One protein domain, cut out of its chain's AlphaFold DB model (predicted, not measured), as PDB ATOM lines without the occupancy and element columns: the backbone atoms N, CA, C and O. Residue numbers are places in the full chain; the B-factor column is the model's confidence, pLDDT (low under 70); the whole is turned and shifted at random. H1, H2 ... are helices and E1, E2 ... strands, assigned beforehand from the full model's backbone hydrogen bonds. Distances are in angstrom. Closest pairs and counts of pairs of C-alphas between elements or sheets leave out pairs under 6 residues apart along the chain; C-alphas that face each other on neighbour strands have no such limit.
ATOM      1  N   GLU A 312     221.265 256.910 295.389       96.38
ATOM      2  CA  GLU A 312     221.702 255.840 296.290       96.38
ATOM      3  C   GLU A 312     221.822 256.337 297.732       96.38
ATOM      4  O   GLU A 312     221.414 255.633 298.656       96.38
ATOM      5  N   THR A 313     222.305 257.562 297.937       96.88
ATOM      6  CA  THR A 313     222.279 258.230 299.245       96.88
ATOM      7  C   THR A 313     220.860 258.371 299.787       96.88
ATOM      8  O   THR A 313     220.604 257.996 300.932       96.88
ATOM      9  N   LEU A 314     219.908 258.801 298.957       95.75
ATOM     10  CA  LEU A 314     218.507 258.918 299.373       95.75
ATOM     11  C   LEU A 314     217.885 257.557 299.726       95.75
ATOM     12  O   LEU A 314     217.164 257.446 300.716       95.75
ATOM     13  N   LYS A 315     218.199 256.490 298.974       96.81
ATOM     14  CA  LYS A 315     217.752 255.119 299.291       96.81
ATOM     15  C   LYS A 315     218.297 254.622 300.628       96.81
ATOM     16  O   LYS A 315     217.551 253.998 301.386       96.81
ATOM     17  N   ARG A 316     219.574 254.887 300.931       97.88
ATOM     18  CA  ARG A 316     220.163 254.550 302.238       97.88
ATOM     19  C   ARG A 316     219.489 255.346 303.355       97.88
ATOM     20  O   ARG A 316     219.059 254.744 304.335       97.88
ATOM     21  N   GLY A 317     219.275 256.647 303.164       97.81
ATOM     22  CA  GLY A 317     218.555 257.497 304.116       97.81
ATOM     23  C   GLY A 317     217.124 257.027 304.386       97.81
ATOM     24  O   GLY A 317     216.729 256.885 305.540       97.81
ATOM     25  N   ALA A 318     216.372 256.662 303.346       97.00
ATOM     26  CA  ALA A 318     215.031 256.089 303.479       97.00
ATOM     27  C   ALA A 318     215.029 254.726 304.205       97.00
ATOM     28  O   ALA A 318     214.063 254.367 304.888       97.00
ATOM     29  N   ALA A 319     216.103 253.938 304.089       97.75
ATOM     30  CA  ALA A 319     216.264 252.713 304.869       97.75
ATOM     31  C   ALA A 319     216.512 253.024 306.355       97.75
ATOM     32  O   ALA A 319     215.883 252.402 307.215       97.75
ATOM     33  N   VAL A 320     217.357 254.017 306.658       98.38
ATOM     34  CA  VAL A 320     217.587 254.504 308.028       98.38
ATOM     35  C   VAL A 320     216.299 255.067 308.629       98.38
ATOM     36  O   VAL A 320     215.980 254.721 309.759       98.38
ATOM     37  N   PHE A 321     215.504 255.823 307.868       98.19
ATOM     38  CA  PHE A 321     214.202 256.356 308.293       98.19
ATOM     39  C   PHE A 321     213.255 255.260 308.810       98.19
ATOM     40  O   PHE A 321     212.598 255.414 309.838       98.19
ATOM     41  N   ASN A 322     213.216 254.108 308.132       96.19
ATOM     42  CA  ASN A 322     212.450 252.954 308.604       96.19
ATOM     43  C   ASN A 322     213.103 252.290 309.822       96.19
ATOM     44  O   ASN A 322     212.411 251.971 310.782       96.19
ATOM     45  N   LYS A 323     214.427 252.092 309.797       96.88
ATOM     46  CA  LYS A 323     215.177 251.439 310.883       96.88
ATOM     47  C   LYS A 323     215.118 252.227 312.199       96.88
ATOM     48  O   LYS A 323     215.079 251.621 313.263       96.88
ATOM     49  N   ALA A 324     215.108 253.554 312.123       96.94
ATOM     50  CA  ALA A 324     214.951 254.466 313.255       96.94
ATOM     51  C   ALA A 324     213.485 254.626 313.693       96.94
ATOM     52  O   ALA A 324     213.191 255.413 314.589       96.94
ATOM     53  N   ASN A 325     212.563 253.885 313.065       95.19
ATOM     54  CA  ASN A 325     211.130 253.964 313.290       95.19
ATOM     55  C   ASN A 325     210.591 255.405 313.159       95.19
ATOM     56  O   ASN A 325     209.752 255.835 313.940       95.19
ATOM     57  N   CYS A 326     211.045 256.185 312.179       97.69
ATOM     58  CA  CYS A 326     210.417 257.478 311.887       97.69
ATOM     59  C   CYS A 326     209.033 257.270 311.239       97.69
ATOM     60  O   CYS A 326     208.085 258.010 311.498       97.69
ATOM     61  N   ALA A 327     208.899 256.194 310.458       96.00
ATOM     62  CA  ALA A 327     207.702 255.857 309.691       96.00
ATOM     63  C   ALA A 327     206.454 255.490 310.516       96.00
ATOM     64  O   ALA A 327     205.360 255.465 309.971       96.00
ATOM     65  N   GLN A 328     206.579 255.192 311.810       95.06
ATOM     66  CA  GLN A 328     205.409 254.899 312.662       95.06
ATOM     67  C   GLN A 328     204.505 256.132 312.832       95.06
ATOM     68  O   GLN A 328     203.285 255.986 312.888       95.06
ATOM     69  N   CYS A 329     205.089 257.335 312.825       97.00
ATOM     70  CA  CYS A 329     204.340 258.594 312.841       97.00
ATOM     71  C   CYS A 329     204.356 259.268 311.466       97.00
ATOM     72  O   CYS A 329     203.314 259.647 310.936       97.00
ATOM     73  N   HIS A 330     205.531 259.365 310.845       97.06
ATOM     74  CA  HIS A 330     205.714 260.040 309.564       97.06
ATOM     75  C   HIS A 330     205.549 259.069 308.383       97.06
ATOM     76  O   HIS A 330     206.524 258.685 307.735       97.06
ATOM     77  N   SER A 331     204.313 258.642 308.116       93.88
ATOM     78  CA  SER A 331     203.957 257.700 307.036       93.88
ATOM     79  C   SER A 331     203.038 258.311 305.975       93.88
ATOM     80  O   SER A 331     202.677 259.484 306.040       93.88
ATOM     81  N   GLY A 332     202.691 257.519 304.957       90.88
ATOM     82  CA  GLY A 332     201.843 257.956 303.851       90.88
ATOM     83  C   GLY A 332     202.556 258.904 302.884       90.88
ATOM     84  O   GLY A 332     203.760 259.148 302.986       90.88
ATOM     85  N   ARG A 333     201.790 259.438 301.925       88.31
ATOM     86  CA  ARG A 333     202.303 260.300 300.847       88.31
ATOM     87  C   ARG A 333     202.987 261.565 301.370       88.31
ATOM     88  O   ARG A 333     204.015 261.961 300.840       88.31
ATOM     89  N   TYR A 334     202.408 262.178 302.399       92.25
ATOM     90  CA  TYR A 334     202.855 263.458 302.955       92.25
ATOM     91  C   TYR A 334     203.685 263.298 304.237       92.25
ATOM     92  O   TYR A 334     203.971 264.282 304.913       92.25
ATOM     93  N   PHE A 335     204.092 262.069 304.583       95.38
ATOM     94  CA  PHE A 335     204.882 261.780 305.785       95.38
ATOM     95  C   PHE A 335     204.216 262.274 307.080       95.38
ATOM     96  O   PHE A 335     204.865 262.793 307.988       95.38
ATOM     97  N   THR A 336     202.904 262.090 307.166       95.56
ATOM     98  CA  THR A 336     202.090 262.260 308.366       95.56
ATOM     99  C   THR A 336     201.000 261.195 308.360       95.56
ATOM    100  O   THR A 336     200.378 260.932 307.334       95.56
ATOM    101  N   ASN A 337     200.777 260.567 309.509       96.19
ATOM    102  CA  ASN A 337     199.708 259.589 309.707       96.19
ATOM    103  C   ASN A 337     198.376 260.234 310.133       96.19
ATOM    104  O   ASN A 337     197.449 259.512 310.496       96.19
ATOM    105  N   HIS A 338     198.299 261.571 310.129       96.44
ATOM    106  CA  HIS A 338     197.134 262.367 310.533       96.44
ATOM    107  C   HIS A 338     196.714 262.219 312.003       96.44
ATOM    108  O   HIS A 338     195.616 262.627 312.376       96.44
ATOM    109  N   ARG A 339     197.575 261.652 312.855       97.62
ATOM    110  CA  ARG A 339     197.288 261.450 314.280       97.62
ATOM    111  C   ARG A 339     197.732 262.638 315.126       97.62
ATOM    112  O   ARG A 339     198.668 263.366 314.772       97.62
ATOM    113  N   VAL A 340     197.100 262.782 316.287       98.44
ATOM    114  CA  VAL A 340     197.574 263.640 317.375       98.44
ATOM    115  C   VAL A 340     198.253 262.747 318.404       98.44
ATOM    116  O   VAL A 340     197.670 261.778 318.878       98.44
ATOM    117  N   ILE A 341     199.508 263.047 318.735       98.06
ATOM    118  CA  ILE A 341     200.284 262.273 319.705       98.06
ATOM    119  C   ILE A 341     200.270 262.993 321.049       98.06
ATOM    120  O   ILE A 341     200.458 264.210 321.113       98.06
ATOM    121  N   ALA A 342     200.066 262.246 322.132       98.38
ATOM    122  CA  ALA A 342     199.978 262.820 323.469       98.38
ATOM    123  C   ALA A 342     201.290 263.504 323.855       98.38
ATOM    124  O   ALA A 342     202.372 262.951 323.637       98.38
ATOM    125  N   LEU A 415     206.286 266.212 306.387       95.94
ATOM    126  CA  LEU A 415     207.720 266.472 306.171       95.94
ATOM    127  C   LEU A 415     208.010 267.151 304.823       95.94
ATOM    128  O   LEU A 415     209.165 267.223 304.408       95.94
ATOM    129  N   ILE A 416     206.979 267.641 304.131       94.25
ATOM    130  CA  ILE A 416     207.121 268.259 302.813       94.25
ATOM    131  C   ILE A 416     207.795 269.624 302.949       94.25
ATOM    132  O   ILE A 416     207.320 270.498 303.677       94.25
ATOM    133  N   GLY A 417     208.899 269.826 302.228       94.50
ATOM    134  CA  GLY A 417     209.626 271.095 302.238       94.50
ATOM    135  C   GLY A 417     210.360 271.370 303.553       94.50
ATOM    136  O   GLY A 417     210.619 272.529 303.871       94.50
ATOM    137  N   LEU A 418     210.718 270.328 304.314       95.06
ATOM    138  CA  LEU A 418     211.383 270.428 305.626       95.06
ATOM    139  C   LEU A 418     212.679 271.266 305.610       95.06
ATOM    140  O   LEU A 418     213.099 271.815 306.630       95.06
ATOM    141  N   TYR A 419     213.330 271.388 304.452       94.81
ATOM    142  CA  TYR A 419     214.523 272.219 304.286       94.81
ATOM    143  C   TYR A 419     214.247 273.731 304.402       94.81
ATOM    144  O   TYR A 419     215.182 274.495 304.623       94.81
ATOM    145  N   LEU A 420     212.984 274.163 304.290       94.88
ATOM    146  CA  LEU A 420     212.549 275.561 304.420       94.88
ATOM    147  C   LEU A 420     212.025 275.908 305.814       94.88
ATOM    148  O   LEU A 420     211.607 277.039 306.036       94.88
ATOM    149  N   SER A 421     211.972 274.944 306.734       95.25
ATOM    150  CA  SER A 421     211.220 275.103 307.979       95.25
ATOM    151  C   SER A 421     212.081 275.124 309.233       95.25
ATOM    152  O   SER A 421     211.515 275.068 310.313       95.25
ATOM    153  N   ALA A 422     213.414 275.149 309.128       97.00
ATOM    154  CA  ALA A 422     214.264 275.287 310.309       97.00
ATOM    155  C   ALA A 422     214.025 276.662 310.969       97.00
ATOM    156  O   ALA A 422     213.971 277.662 310.251       97.00
ATOM    157  N   PRO A 423     213.910 276.752 312.306       98.06
ATOM    158  CA  PRO A 423     214.169 275.713 313.313       98.06
ATOM    159  C   PRO A 423     213.038 274.682 313.468       98.06
ATOM    160  O   PRO A 423     211.946 274.877 312.967       98.06
ATOM    161  N   TYR A 424     213.282 273.565 314.158       98.38
ATOM    162  CA  TYR A 424     212.313 272.455 314.238       98.38
ATOM    163  C   TYR A 424     211.575 272.354 315.580       98.38
ATOM    164  O   TYR A 424     212.019 272.897 316.595       98.38
ATOM    165  N   LEU A 425     210.508 271.538 315.566       98.06
ATOM    166  CA  LEU A 425     209.480 271.362 316.606       98.06
ATOM    167  C   LEU A 425     208.546 272.568 316.751       98.06
ATOM    168  O   LEU A 425     208.792 273.635 316.204       98.06
ATOM    169  N   HIS A 426     207.439 272.370 317.469       97.69
ATOM    170  CA  HIS A 426     206.361 273.357 317.546       97.69
ATOM    171  C   HIS A 426     206.779 274.689 318.172       97.69
ATOM    172  O   HIS A 426     206.230 275.726 317.817       97.69
ATOM    173  N   ASP A 427     207.733 274.664 319.100       97.75
ATOM    174  CA  ASP A 427     208.255 275.845 319.782       97.75
ATOM    175  C   ASP A 427     209.412 276.502 319.012       97.75
ATOM    176  O   ASP A 427     209.916 277.539 319.433       97.75
ATOM    177  N   GLY A 428     209.858 275.919 317.889       97.88
ATOM    178  CA  GLY A 428     211.018 276.399 317.136       97.88
ATOM    179  C   GLY A 428     212.334 276.300 317.921       97.88
ATOM    180  O   GLY A 428     213.305 276.983 317.601       97.88
ATOM    181  N   GLY A 429     212.394 275.478 318.974       98.00
ATOM    182  CA  GLY A 429     213.543 275.447 319.880       98.00
ATOM    183  C   GLY A 429     214.743 274.644 319.368       98.00
ATOM    184  O   GLY A 429     215.833 274.738 319.934       98.00
ATOM    185  N   VAL A 430     214.581 273.837 318.313       98.69
ATOM    186  CA  VAL A 430     215.683 273.104 317.674       98.69
ATOM    187  C   VAL A 430     216.379 273.988 316.640       98.69
ATOM    188  O   VAL A 430     215.986 274.013 315.474       98.69
ATOM    189  N   ALA A 431     217.453 274.655 317.046       98.56
ATOM    190  CA  ALA A 431     218.201 275.538 316.162       98.56
ATOM    191  C   ALA A 431     219.712 275.358 316.327       98.56
ATOM    192  O   ALA A 431     220.224 275.241 317.443       98.56
ATOM    193  N   ALA A 432     220.429 275.354 315.209       98.69
ATOM    194  CA  ALA A 432     221.882 275.414 315.171       98.69
ATOM    195  C   ALA A 432     222.346 276.149 313.908       98.69
ATOM    196  O   ALA A 432     221.802 275.940 312.821       98.69
ATOM    197  N   GLY A 433     223.357 277.004 314.042       98.44
ATOM    198  CA  GLY A 433     223.996 277.661 312.904       98.44
ATOM    199  C   GLY A 433     224.880 276.695 312.112       98.44
ATOM    200  O   GLY A 433     225.269 275.631 312.595       98.44
ATOM    201  N   ALA A 434     225.225 277.066 310.878       97.62
ATOM    202  CA  ALA A 434     225.990 276.199 309.977       97.62
ATOM    203  C   ALA A 434     227.387 275.830 310.513       97.62
ATOM    204  O   ALA A 434     227.908 274.774 310.165       97.62
ATOM    205  N   ALA A 435     227.989 276.670 311.366       97.94
ATOM    206  CA  ALA A 435     229.300 276.403 311.959       97.94
ATOM    207  C   ALA A 435     229.227 275.788 313.366       97.94
ATOM    208  O   ALA A 435     230.268 275.594 313.999       97.94
ATOM    209  N   ALA A 436     228.026 275.470 313.867       98.19
ATOM    210  CA  ALA A 436     227.843 274.897 315.200       98.19
ATOM    211  C   ALA A 436     228.564 273.551 315.361       98.19
ATOM    212  O   ALA A 436     229.117 273.269 316.429       98.19
ATOM    213  N   PHE A 437     228.598 272.746 314.292       98.44
ATOM    214  CA  PHE A 437     229.176 271.406 314.293       98.44
ATOM    215  C   PHE A 437     230.182 271.206 313.159       98.44
ATOM    216  O   PHE A 437     229.997 271.699 312.046       98.44
ATOM    217  N   LYS A 438     231.209 270.396 313.419       97.25
ATOM    218  CA  LYS A 438     232.166 269.921 312.409       97.25
ATOM    219  C   LYS A 438     232.454 268.439 312.612       97.25
ATOM    220  O   LYS A 438     232.301 267.934 313.721       97.25
ATOM    221  N   GLN A 439     232.927 267.762 311.571       96.44
ATOM    222  CA  GLN A 439     233.466 266.413 311.729       96.44
ATOM    223  C   GLN A 439     234.889 266.455 312.296       96.44
ATOM    224  O   GLN A 439     235.711 267.276 311.882       96.44
ATOM    225  N   ASN A 440     235.175 265.562 313.236       94.56
ATOM    226  CA  ASN A 440     236.514 265.322 313.758       94.56
ATOM    227  C   ASN A 440     237.271 264.273 312.925       94.56
ATOM    228  O   ASN A 440     236.760 263.761 311.927       94.56
ATOM    229  N   ALA A 441     238.505 263.956 313.325       94.25
ATOM    230  CA  ALA A 441     239.369 263.016 312.604       94.25
ATOM    231  C   ALA A 441     238.774 261.598 312.486       94.25
ATOM    232  O   ALA A 441     239.062 260.896 311.521       94.25
ATOM    233  N   ASP A 442     237.908 261.212 313.426       91.88
ATOM    234  CA  ASP A 442     237.219 259.918 313.436       91.88
ATOM    235  C   ASP A 442     235.912 259.942 312.616       91.88
ATOM    236  O   ASP A 442     235.145 258.979 312.634       91.88
ATOM    237  N   GLY A 443     235.619 261.054 311.931       92.00
ATOM    238  CA  GLY A 443     234.416 261.251 311.124       92.00
ATOM    239  C   GLY A 443     233.142 261.532 311.926       92.00
ATOM    240  O   GLY A 443     232.075 261.659 311.326       92.00
ATOM    241  N   ASN A 444     233.230 261.657 313.256       94.25
ATOM    242  CA  ASN A 444     232.088 261.978 314.117       94.25
ATOM    243  C   ASN A 444     231.886 263.492 314.194       94.25
ATOM    244  O   ASN A 444     232.857 264.244 314.128       94.25
ATOM    245  N   TYR A 445     230.648 263.944 314.381       97.12
ATOM    246  CA  TYR A 445     230.384 265.362 314.614       97.12
ATOM    247  C   TYR A 445     230.691 265.754 316.060       97.12
ATOM    248  O   TYR A 445     230.368 265.031 316.999       97.12
ATOM    249  N   GLU A 446     231.295 266.924 316.224       97.00
ATOM    250  CA  GLU A 446     231.525 267.576 317.509       97.00
ATOM    251  C   GLU A 446     231.126 269.049 317.427       97.00
ATOM    252  O   GLU A 446     231.046 269.633 316.341       97.00
ATOM    253  N   ILE A 447     230.900 269.665 318.586       98.06
ATOM    254  CA  ILE A 447     230.636 271.101 318.677       98.06
ATOM    255  C   ILE A 447     231.904 271.866 318.296       98.06
ATOM    256  O   ILE A 447     232.920 271.778 318.985       98.06
ATOM    257  N   SER A 448     231.825 272.651 317.223       97.56
ATOM    258  CA  SER A 448     232.890 273.555 316.781       97.56
ATOM    259  C   SER A 448     232.705 274.980 317.271       97.56
ATOM    260  O   SER A 448     233.691 275.611 317.644       97.56
ATOM    261  N   ASP A 449     231.468 275.475 317.289       97.75
ATOM    262  CA  ASP A 449     231.147 276.841 317.696       97.75
ATOM    263  C   ASP A 449     229.934 276.849 318.630       97.75
ATOM    264  O   ASP A 449     228.786 276.685 318.217       97.75
ATOM    265  N   ARG A 450     230.198 277.057 319.922       96.75
ATOM    266  CA  ARG A 450     229.150 277.132 320.948       96.75
ATOM    267  C   ARG A 450     228.278 278.377 320.817       96.75
ATOM    268  O   ARG A 450     227.164 278.356 321.327       96.75
ATOM    269  N   SER A 451     228.764 279.432 320.161       97.00
ATOM    270  CA  SER A 451     227.999 280.668 319.977       97.00
ATOM    271  C   SER A 451     226.869 280.523 318.957       97.00
ATOM    272  O   SER A 451     225.994 281.374 318.925       97.00
ATOM    273  N   GLN A 452     226.848 279.427 318.188       98.12
ATOM    274  CA  GLN A 452     225.812 279.111 317.196       98.12
ATOM    275  C   GLN A 452     224.868 277.978 317.628       98.12
ATOM    276  O   GLN A 452     224.200 277.370 316.789       98.12
ATOM    277  N   LEU A 453     224.818 277.655 318.924       98.25
ATOM    278  CA  LEU A 453     223.920 276.634 319.466       98.25
ATOM    279  C   LEU A 453     222.618 277.240 319.984       98.25
ATOM    280  O   LEU A 453     222.626 278.227 320.715       98.25
ATOM    281  N   GLY A 454     221.507 276.573 319.673       98.38
ATOM    282  CA  GLY A 454     220.188 276.955 320.154       98.38
ATOM    283  C   GLY A 454     219.660 278.219 319.495       98.38
ATOM    284  O   GLY A 454     220.277 278.818 318.610       98.38
ATOM    285  N   VAL A 455     218.481 278.634 319.942       98.12
ATOM    286  CA  VAL A 455     217.818 279.846 319.452       98.12
ATOM    287  C   VAL A 455     218.609 281.092 319.863       98.12
ATOM    288  O   VAL A 455     218.730 282.047 319.092       98.12
ATOM    289  N   THR A 456     219.236 281.043 321.041       97.44
ATOM    290  CA  THR A 456     220.080 282.114 321.590       97.44
ATOM    291  C   THR A 456     221.314 282.408 320.744       97.44
ATOM    292  O   THR A 456     221.717 283.567 320.664       97.44
ATOM    293  N   GLY A 457     221.892 281.382 320.114       97.62
ATOM    294  CA  GLY A 457     223.036 281.491 319.210       97.62
ATOM    295  C   GLY A 457     222.677 281.657 317.731       97.62
ATOM    296  O   GLY A 457     223.571 281.781 316.897       97.62
ATOM    297  N   THR A 458     221.387 281.632 317.381       98.19
ATOM    298  CA  THR A 458     220.914 281.723 315.991       98.19
ATOM    299  C   THR A 458     219.972 282.908 315.797       98.19
ATOM    300  O   THR A 458     220.442 284.036 315.636       98.19
ATOM    301  N   LEU A 459     218.656 282.691 315.850       96.94
ATOM    302  CA  LEU A 459     217.641 283.698 315.530       96.94
ATOM    303  C   LEU A 459     217.770 284.955 316.401       96.94
ATOM    304  O   LEU A 459     217.665 286.067 315.890       96.94
ATOM    305  N   MET A 460     218.101 284.809 317.691       95.50
ATOM    306  CA  MET A 460     218.317 285.959 318.586       95.50
ATOM    307  C   MET A 460     219.574 286.781 318.242       95.50
ATOM    308  O   MET A 460     219.707 287.907 318.709       95.50
ATOM    309  N   GLN A 461     220.477 286.241 317.417       94.81
ATOM    310  CA  GLN A 461     221.652 286.935 316.871       94.81
ATOM    311  C   GLN A 461     221.443 287.400 315.419       94.81
ATOM    312  O   GLN A 461     222.373 287.909 314.799       94.81
ATOM    313  N   GLY A 462     220.247 287.208 314.847       93.25
ATOM    314  CA  GLY A 462     219.994 287.456 313.424       93.25
ATOM    315  C   GLY A 462     220.692 286.459 312.492       93.25
ATOM    316  O   GLY A 462     220.965 286.786 311.340       93.25
ATOM    317  N   ILE A 463     221.017 285.259 312.986       95.62
ATOM    318  CA  ILE A 463     221.597 284.166 312.200       95.62
ATOM    319  C   ILE A 463     220.498 283.134 311.938       95.62
ATOM    320  O   ILE A 463     219.974 282.531 312.875       95.62
ATOM    321  N   LEU A 464     220.176 282.890 310.666       96.06
ATOM    322  CA  LEU A 464     219.203 281.862 310.295       96.06
ATOM    323  C   LEU A 464     219.710 280.458 310.689       96.06
ATOM    324  O   LEU A 464     220.859 280.114 310.378       96.06
ATOM    325  N   PRO A 465     218.886 279.625 311.350       97.94
ATOM    326  CA  PRO A 465     219.231 278.239 311.639       97.94
ATOM    327  C   PRO A 465     219.519 277.462 310.355       97.94
ATOM    328  O   PRO A 465     218.770 277.526 309.383       97.94
ATOM    329  N   ASN A 466     220.596 276.680 310.354       98.00
ATOM    330  CA  ASN A 466     220.907 275.802 309.237       98.00
ATOM    331  C   ASN A 466     220.062 274.515 309.345       98.00
ATOM    332  O   ASN A 466     220.131 273.850 310.387       98.00
ATOM    333  N   PRO A 467     219.304 274.125 308.299       97.69
ATOM    334  CA  PRO A 467     218.459 272.928 308.325       97.69
ATOM    335  C   PRO A 467     219.215 271.641 308.676       97.69
ATOM    336  O   PRO A 467     218.810 270.900 309.570       97.69
ATOM    337  N   GLU A 468     220.363 271.395 308.040       97.81
ATOM    338  CA  GLU A 468     221.158 270.190 308.287       97.81
ATOM    339  C   GLU A 468     221.731 270.159 309.712       97.81
ATOM    340  O   GLU A 468     221.601 269.144 310.398       97.81
ATOM    341  N   ALA A 469     222.327 271.257 310.184       98.62
ATOM    342  CA  ALA A 469     222.866 271.340 311.541       98.62
ATOM    343  C   ALA A 469     221.757 271.192 312.594       98.62
ATOM    344  O   ALA A 469     221.929 270.477 313.581       98.62
ATOM    345  N   SER A 470     220.597 271.810 312.367       98.81
ATOM    346  CA  SER A 470     219.458 271.752 313.287       98.81
ATOM    347  C   SER A 470     218.853 270.343 313.353       98.81
ATOM    348  O   SER A 470     218.587 269.851 314.449       98.81
ATOM    349  N   LEU A 471     218.723 269.632 312.221       98.75
ATOM    350  CA  LEU A 471     218.346 268.210 312.226       98.75
ATOM    351  C   LEU A 471     219.410 267.346 312.903       98.75
ATOM    352  O   LEU A 471     219.074 266.384 313.592       98.75
ATOM    353  N   ARG A 472     220.694 267.684 312.757       98.44
ATOM    354  CA  ARG A 472     221.762 266.942 313.434       98.44
ATOM    355  C   ARG A 472     221.662 267.068 314.946       98.44
ATOM    356  O   ARG A 472     221.736 266.062 315.641       98.44
ATOM    357  N   ALA A 473     221.391 268.275 315.439       98.50
ATOM    358  CA  ALA A 473     221.081 268.500 316.844       98.50
ATOM    359  C   ALA A 473     219.797 267.777 317.278       98.50
ATOM    360  O   ALA A 473     219.711 267.352 318.420       98.50
ATOM    361  N   LEU A 474     218.782 267.634 316.416       98.69
ATOM    362  CA  LEU A 474     217.557 266.883 316.739       98.69
ATOM    363  C   LEU A 474     217.820 265.384 316.937       98.69
ATOM    364  O   LEU A 474     217.212 264.767 317.805       98.69
ATOM    365  N   LEU A 475     218.704 264.807 316.121       98.69
ATOM    366  CA  LEU A 475     218.900 263.359 316.018       98.69
ATOM    367  C   LEU A 475     220.059 262.819 316.867       98.69
ATOM    368  O   LEU A 475     220.194 261.599 316.977       98.69
ATOM    369  N   ASP A 476     220.876 263.684 317.470       98.50
ATOM    370  CA  ASP A 476     222.071 263.301 318.225       98.50
ATOM    371  C   ASP A 476     222.037 263.815 319.666       98.50
ATOM    372  O   ASP A 476     222.003 265.026 319.894       98.50
ATOM    373  N   ARG A 477     222.079 262.908 320.651       97.62
ATOM    374  CA  ARG A 477     221.982 263.276 322.074       97.62
ATOM    375  C   ARG A 477     223.123 264.181 322.538       97.62
ATOM    376  O   ARG A 477     222.880 265.108 323.311       97.62
ATOM    377  N   ASP A 478     224.341 263.938 322.058       97.31
ATOM    378  CA  ASP A 478     225.539 264.649 322.515       97.31
ATOM    379  C   ASP A 478     225.598 266.071 321.938       97.31
ATOM    380  O   ASP A 478     226.126 266.990 322.570       97.31
ATOM    381  N   LEU A 479     225.005 266.275 320.756       98.31
ATOM    382  CA  LEU A 479     224.836 267.600 320.152       98.31
ATOM    383  C   LEU A 479     223.594 268.324 320.694       98.31
ATOM    384  O   LEU A 479     223.614 269.550 320.844       98.31
ATOM    385  N   ARG A 480     222.527 267.577 321.015       98.12
ATOM    386  CA  ARG A 480     221.265 268.109 321.545       98.12
ATOM    387  C   ARG A 480     221.435 268.756 322.907       98.12
ATOM    388  O   ARG A 480     220.930 269.855 323.120       98.12
ATOM    389  N   GLU A 481     222.094 268.079 323.841       98.12
ATOM    390  CA  GLU A 481     222.069 268.499 325.245       98.12
ATOM    391  C   GLU A 481     222.684 269.896 325.461       98.12
ATOM    392  O   GLU A 481     222.043 270.737 326.101       98.12
ATOM    393  N   PRO A 482     223.845 270.245 324.869       98.44
ATOM    394  CA  PRO A 482     224.382 271.602 324.973       98.44
ATOM    395  C   PRO A 482     223.507 272.662 324.289       98.44
ATOM    396  O   PRO A 482     223.454 273.795 324.766       98.44
ATOM    397  N   MET A 483     222.802 272.302 323.210       98.56
ATOM    398  CA  MET A 483     221.827 273.179 322.552       98.56
ATOM    399  C   MET A 483     220.628 273.462 323.470       98.56
ATOM    400  O   MET A 483     220.239 274.616 323.638       98.56
ATOM    401  N   LEU A 484     220.083 272.433 324.131       98.56
ATOM    402  CA  LEU A 484     219.005 272.594 325.115       98.56
ATOM    403  C   LEU A 484     219.463 273.444 326.302       98.56
ATOM    404  O   LEU A 484     218.721 274.312 326.755       98.56
ATOM    405  N   ALA A 485     220.687 273.233 326.791       98.44
ATOM    406  CA  ALA A 485     221.257 274.036 327.869       98.44
ATOM    407  C   ALA A 485     221.381 275.521 327.483       98.44
ATOM    408  O   ALA A 485     221.069 276.389 328.296       98.44
ATOM    409  N   ALA A 486     221.781 275.822 326.241       98.12
ATOM    410  CA  ALA A 486     221.833 277.194 325.737       98.12
ATOM    411  C   ALA A 486     220.450 277.866 325.754       98.12
ATOM    412  O   ALA A 486     220.350 279.023 326.161       98.12
ATOM    413  N   ASN A 487     219.391 277.135 325.384       98.56
ATOM    414  CA  ASN A 487     218.023 277.649 325.448       98.56
ATOM    415  C   ASN A 487     217.536 277.825 326.899       98.56
ATOM    416  O   ASN A 487     217.008 278.874 327.258       98.56
ATOM    417  N   ARG A 488     217.751 276.816 327.757       98.00
ATOM    418  CA  ARG A 488     217.314 276.810 329.168       98.00
ATOM    419  C   ARG A 488     217.927 277.938 329.998       98.00
ATOM    420  O   ARG A 488     217.294 278.430 330.926       98.00
ATOM    421  N   ASN A 489     219.143 278.359 329.657       97.75
ATOM    422  CA  ASN A 489     219.848 279.433 330.356       97.75
ATOM    423  C   ASN A 489     219.381 280.846 329.959       97.75
ATOM    424  O   ASN A 489     219.900 281.822 330.498       97.75
ATOM    425  N   ASN A 490     218.434 280.980 329.025       98.31
ATOM    426  CA  ASN A 490     217.903 282.268 328.599       98.31
ATOM    427  C   ASN A 490     216.501 282.507 329.178       98.31
ATOM    428  O   ASN A 490     215.570 281.748 328.915       98.31
ATOM    429  N   SER A 491     216.349 283.585 329.951       97.38
ATOM    430  CA  SER A 491     215.099 283.926 330.641       97.38
ATOM    431  C   SER A 491     213.933 284.213 329.697       97.38
ATOM    432  O   SER A 491     212.797 283.897 330.039       97.38
ATOM    433  N   ASP A 492     214.202 284.773 328.518       97.31
ATOM    434  CA  ASP A 492     213.160 285.076 327.536       97.31
ATOM    435  C   ASP A 492     212.558 283.790 326.992       97.31
ATOM    436  O   ASP A 492     211.343 283.640 326.972       97.31
ATOM    437  N   LEU A 493     213.411 282.819 326.660       98.25
ATOM    438  CA  LEU A 493     212.974 281.501 326.208       98.25
ATOM    439  C   LEU A 493     212.231 280.727 327.304       98.25
ATOM    440  O   LEU A 493     211.289 279.994 327.009       98.25
ATOM    441  N   GLN A 494     212.604 280.911 328.577       97.88
ATOM    442  CA  GLN A 494     211.831 280.350 329.692       97.88
ATOM    443  C   GLN A 494     210.441 280.989 329.799       97.88
ATOM    444  O   GLN A 494     209.464 280.271 330.003       97.88
ATOM    445  N   ARG A 495     210.331 282.312 329.625       97.19
ATOM    446  CA  ARG A 495     209.044 283.018 329.666       97.19
ATOM    447  C   ARG A 495     208.149 282.650 328.481       97.19
ATOM    448  O   ARG A 495     206.963 282.405 328.681       97.19
ATOM    449  N   SER A 496     208.708 282.580 327.273       96.94
ATOM    450  CA  SER A 496     207.973 282.259 326.042       96.94
ATOM    451  C   SER A 496     207.794 280.768 325.780       96.94
ATOM    452  O   SER A 496     207.207 280.398 324.763       96.94
ATOM    453  N   ASN A 497     208.233 279.916 326.713       97.56
ATOM    454  CA  ASN A 497     208.075 278.468 326.644       97.56
ATOM    455  C   ASN A 497     208.765 277.833 325.421       97.56
ATOM    456  O   ASN A 497     208.267 276.866 324.851       97.56
ATOM    457  N   VAL A 498     209.950 278.332 325.059       98.25
ATOM    458  CA  VAL A 498     210.786 277.795 323.977       98.25
ATOM    459  C   VAL A 498     211.959 277.015 324.563       98.25
ATOM    460  O   VAL A 498     212.812 277.551 325.265       98.25
ATOM    461  N   SER A 499     212.036 275.721 324.265       97.62
ATOM    462  CA  SER A 499     213.073 274.833 324.809       97.62
ATOM    463  C   SER A 499     213.728 273.959 323.744       97.62
ATOM    464  O   SER A 499     214.940 273.743 323.789       97.62
ATOM    465  N   GLY A 500     212.945 273.474 322.778       97.81
ATOM    466  CA  GLY A 500     213.309 272.424 321.842       97.81
ATOM    467  C   GLY A 500     213.312 271.027 322.470       97.81
ATOM    468  O   GLY A 500     213.896 270.106 321.906       97.81
ATOM    469  N   GLU A 501     212.772 270.819 323.664       97.94
ATOM    470  CA  GLU A 501     212.804 269.488 324.274       97.94
ATOM    471  C   GLU A 501     211.884 268.478 323.566       97.94
ATOM    472  O   GLU A 501     211.054 268.844 322.734       97.94
ATOM    473  N   GLY A 502     212.033 267.195 323.906       97.88
ATOM    474  CA  GLY A 502     211.207 266.110 323.376       97.88
ATOM    475  C   GLY A 502     211.671 265.544 322.039       97.88
ATOM    476  O   GLY A 502     212.817 265.715 321.634       97.88
ATOM    477  N   HIS A 503     210.771 264.802 321.389       97.62
ATOM    478  CA  HIS A 503     211.001 264.122 320.112       97.62
ATOM    479  C   HIS A 503     212.291 263.273 320.112       97.62
ATOM    480  O   HIS A 503     213.121 263.329 319.207       97.62
ATOM    481  N   ALA A 504     212.461 262.472 321.168       94.94
ATOM    482  CA  ALA A 504     213.674 261.716 321.477       94.94
ATOM    483  C   ALA A 504     213.856 260.452 320.598       94.94
ATOM    484  O   ALA A 504     213.977 259.335 321.110       94.94
ATOM    485  N   TYR A 505     213.869 260.635 319.276       96.12
ATOM    486  CA  TYR A 505     214.086 259.611 318.252       96.12
ATOM    487  C   TYR A 505     215.499 259.746 317.684       96.12
ATOM    488  O   TYR A 505     215.754 260.504 316.752       96.12
ATOM    489  N   TRP A 506     216.430 259.027 318.301       98.12
ATOM    490  CA  TRP A 506     217.858 259.245 318.104       98.12
ATOM    491  C   TRP A 506     218.431 258.397 316.976       98.12
ATOM    492  O   TRP A 506     218.174 257.195 316.888       98.12
ATOM    493  N   VAL A 507     219.281 259.023 316.170       98.56
ATOM    494  CA  VAL A 507     220.067 258.391 315.110       98.56
ATOM    495  C   VAL A 507     221.525 258.752 315.361       98.56
ATOM    496  O   VAL A 507     222.140 259.514 314.625       98.56
ATOM    497  N   ASP A 508     222.049 258.234 316.468       98.00
ATOM    498  CA  ASP A 508     223.412 258.439 316.955       98.00
ATOM    499  C   ASP A 508     224.092 257.094 317.274       98.00
ATOM    500  O   ASP A 508     223.500 256.013 317.150       98.00
ATOM    501  N   ARG A 509     225.354 257.149 317.716       96.00
ATOM    502  CA  ARG A 509     226.127 255.940 318.049       96.00
ATOM    503  C   ARG A 509     225.529 255.156 319.212       96.00
ATOM    504  O   ARG A 509     225.539 253.928 319.178       96.00
ATOM    505  N   ALA A 510     224.990 255.844 320.220       97.06
ATOM    506  CA  ALA A 510     224.356 255.201 321.369       97.06
ATOM    507  C   ALA A 510     223.075 254.441 320.973       97.06
ATOM    508  O   ALA A 510     222.732 253.443 321.601       97.06
ATOM    509  N   ALA A 511     222.399 254.869 319.903       97.75
ATOM    510  CA  ALA A 511     221.269 254.183 319.281       97.75
ATOM    511  C   ALA A 511     221.678 253.142 318.213       97.75
ATOM    512  O   ALA A 511     220.809 252.526 317.597       97.75
ATOM    513  N   GLY A 512     222.977 252.904 317.998       97.81
ATOM    514  CA  GLY A 512     223.479 251.896 317.057       97.81
ATOM    515  C   GLY A 512     223.511 252.341 315.590       97.81
ATOM    516  O   GLY A 512     223.480 251.490 314.693       97.81
ATOM    517  N   PHE A 513     223.563 253.651 315.338       98.38
ATOM    518  CA  PHE A 513     223.723 254.239 314.007       98.38
ATOM    519  C   PHE A 513     225.121 254.835 313.827       98.38
ATOM    520  O   PHE A 513     225.750 255.321 314.767       98.38
ATOM    521  N   THR A 514     225.622 254.793 312.597       97.88
ATOM    522  CA  THR A 514     226.876 255.452 312.220       97.88
ATOM    523  C   THR A 514     226.633 256.920 311.862       97.88
ATOM    524  O   THR A 514     225.514 257.318 311.541       97.88
ATOM    525  N   THR A 515     227.691 257.736 311.835       97.31
ATOM    526  CA  THR A 515     227.584 259.108 311.307       97.31
ATOM    527  C   THR A 515     227.127 259.123 309.846       97.31
ATOM    528  O   THR A 515     226.351 259.993 309.461       97.31
ATOM    529  N   GLY A 516     227.531 258.124 309.053       97.94
ATOM    530  CA  GLY A 516     227.047 257.943 307.683       97.94
ATOM    531  C   GLY A 516     225.535 257.723 307.616       97.94
ATOM    532  O   GLY A 516     224.867 258.409 306.850       97.94
ATOM    533  N   ASP A 517     224.983 256.851 308.471       98.50
ATOM    534  CA  ASP A 517     223.533 256.612 308.547       98.50
ATOM    535  C   ASP A 517     222.764 257.906 308.854       98.50
ATOM    536  O   ASP A 517     221.759 258.212 308.213       98.50
ATOM    537  N   GLN A 518     223.252 258.688 309.820       98.44
ATOM    538  CA  GLN A 518     222.635 259.954 310.209       98.44
ATOM    539  C   GLN A 518     222.717 260.997 309.081       98.44
ATOM    540  O   GLN A 518     221.762 261.733 308.832       98.44
ATOM    541  N   THR A 519     223.854 261.093 308.386       97.94
ATOM    542  CA  THR A 519     224.015 261.983 307.225       97.94
ATOM    543  C   THR A 519     223.095 261.590 306.075       97.94
ATOM    544  O   THR A 519     222.424 262.463 305.526       97.94
ATOM    545  N   ASP A 520     223.013 260.303 305.743       98.25
ATOM    546  CA  ASP A 520     222.115 259.806 304.700       98.25
ATOM    547  C   ASP A 520     220.643 260.068 305.066       98.25
ATOM    548  O   ASP A 520     219.876 260.524 304.218       98.25
ATOM    549  N   LEU A 521     220.251 259.860 306.332       98.56
ATOM    550  CA  LEU A 521     218.907 260.187 306.817       98.56
ATOM    551  C   LEU A 521     218.588 261.678 306.670       98.56
ATOM    552  O   LEU A 521     217.527 262.017 306.163       98.56
ATOM    553  N   ILE A 522     219.484 262.572 307.092       98.12
ATOM    554  CA  ILE A 522     219.238 264.019 307.002       98.12
ATOM    555  C   ILE A 522     219.122 264.475 305.548       98.12
ATOM    556  O   ILE A 522     218.213 265.233 305.221       98.12
ATOM    557  N   LYS A 523     219.971 263.961 304.654       97.25
ATOM    558  CA  LYS A 523     219.856 264.234 303.214       97.25
ATOM    559  C   LYS A 523     218.528 263.745 302.647       97.25
ATOM    560  O   LYS A 523     217.920 264.453 301.853       97.25
ATOM    561  N   PHE A 524     218.070 262.568 303.074       96.81
ATOM    562  CA  PHE A 524     216.747 262.067 302.722       96.81
ATOM    563  C   PHE A 524     215.639 263.001 303.228       96.81
ATOM    564  O   PHE A 524     214.834 263.449 302.422       96.81
ATOM    565  N   LEU A 525     215.638 263.370 304.512       96.69
ATOM    566  CA  LEU A 525     214.636 264.261 305.111       96.69
ATOM    567  C   LEU A 525     214.553 265.626 304.408       96.69
ATOM    568  O   LEU A 525     213.461 266.110 304.134       96.69
ATOM    569  N   LEU A 526     215.698 266.231 304.081       96.06
ATOM    570  CA  LEU A 526     215.759 267.525 303.389       96.06
ATOM    571  C   LEU A 526     215.382 267.438 301.902       96.06
ATOM    572  O   LEU A 526     215.111 268.466 301.289       96.06
ATOM    573  N   SER A 527     215.360 266.234 301.320       94.44
ATOM    574  CA  SER A 527     214.946 266.008 299.928       94.44
ATOM    575  C   SER A 527     213.442 265.796 299.745       94.44
ATOM    576  O   SER A 527     212.999 265.664 298.612       94.44
ATOM    577  N   ILE A 528     212.664 265.710 300.830       92.94
ATOM    578  CA  ILE A 528     211.226 265.433 300.752       92.94
ATOM    579  C   ILE A 528     210.487 266.682 300.241       92.94
ATOM    580  O   ILE A 528     210.368 267.685 300.949       92.94
TER     581      ILE A 528
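AT A GLANCE: This is residues 312 to 342 and 415 to 528 of the 540 residues of the protein "Cytochrome c domain-containing protein" of Chroococcidiopsis cubana SAG 39.79 (UniProt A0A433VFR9). Five helices follow one another by contact across the domain, H1 to H5 to H2 to H3 to H4: H1 crosses H5 at one end, H2 is near the middle, and little H4 is at the other end. Long stretches with no named element wind round this row of contacts, the small hairpin E2 and E3 lies to one side, and E1 lies far out on the opposite side. The printed part has 145 residues, with the named elements in the order H1 E1 E2 E3 H2 H3 H4 H5, and the only named sheet is the antiparallel pair E2 - E3. The class is mostly helix, though under half of the residues, 59 of the 145, are in named elements. The whole is compact, with a radius of gyration of the C-alphas of 14.8 A and spans of 41 by 40 by 25 A.

HOW THE PARTS SIT: H1, residues 312 to 323, touches H5, residues 515 to 526, about perpendicular at 82 degrees; their closest C-alphas, those of Gly 317 and Leu 521, are 3.8 A apart. E1, residues 340 to 342, pairs with no named strand and is apart from H5. E2, residues 437 to 439, and E3, residues 445 to 447, form a hairpin, antiparallel at 140 degrees, with N 438 and O 446 within hydrogen-bond range at 3.0 A and N 446 and O 438 at 2.9 A. H2, residues 467 to 475, touches H5 at a steep tilt of 56 degrees, opposite ways; the closest C-alphas are those of Glu 468 and Ile 522, 6.6 A. With its residues 479 to 483 alone, H3, residues 477 to 488, touches H2 only at the corner; the closest C-alphas are those of Ala 473 and Arg 480, 4.7 A. H3 and H4, residues 491 to 495, only just touch, only at the corner, with 3 pairs of C-alphas within 8 A; the closest are those of Asn 487 and Leu 493, 6.4 A. Every O i to N i+4 pair is within hydrogen-bond range in H1, H2, H4 and H5, and 6 of 8 are in H3.

IN THESE COORDINATES: H1 begins at C-alpha 312, (221.702, 255.840, 296.290), and is 16.6 A long. E1 measures 6.6 A, E2 7.1 A and E3 7.0 A. H2 is 12.3 A long, H3 16.0 A and H4 6.2 A. H5 is 16.5 A long and ends at C-alpha 526, (215.759, 267.525, 303.389).

THE WHOLE: The two C-alphas farthest apart, those of Glu 312 and Arg 495, are 44.9 A from each other. Residues 343 to 414 are not printed, and C-alphas 342 and 415 are 19.3 A apart across this cut. The links H1 to E1, E3 to H2 and H4 to H5 are long. The mean pLDDT of the printed part is 97.0, and no printed residue is under 70.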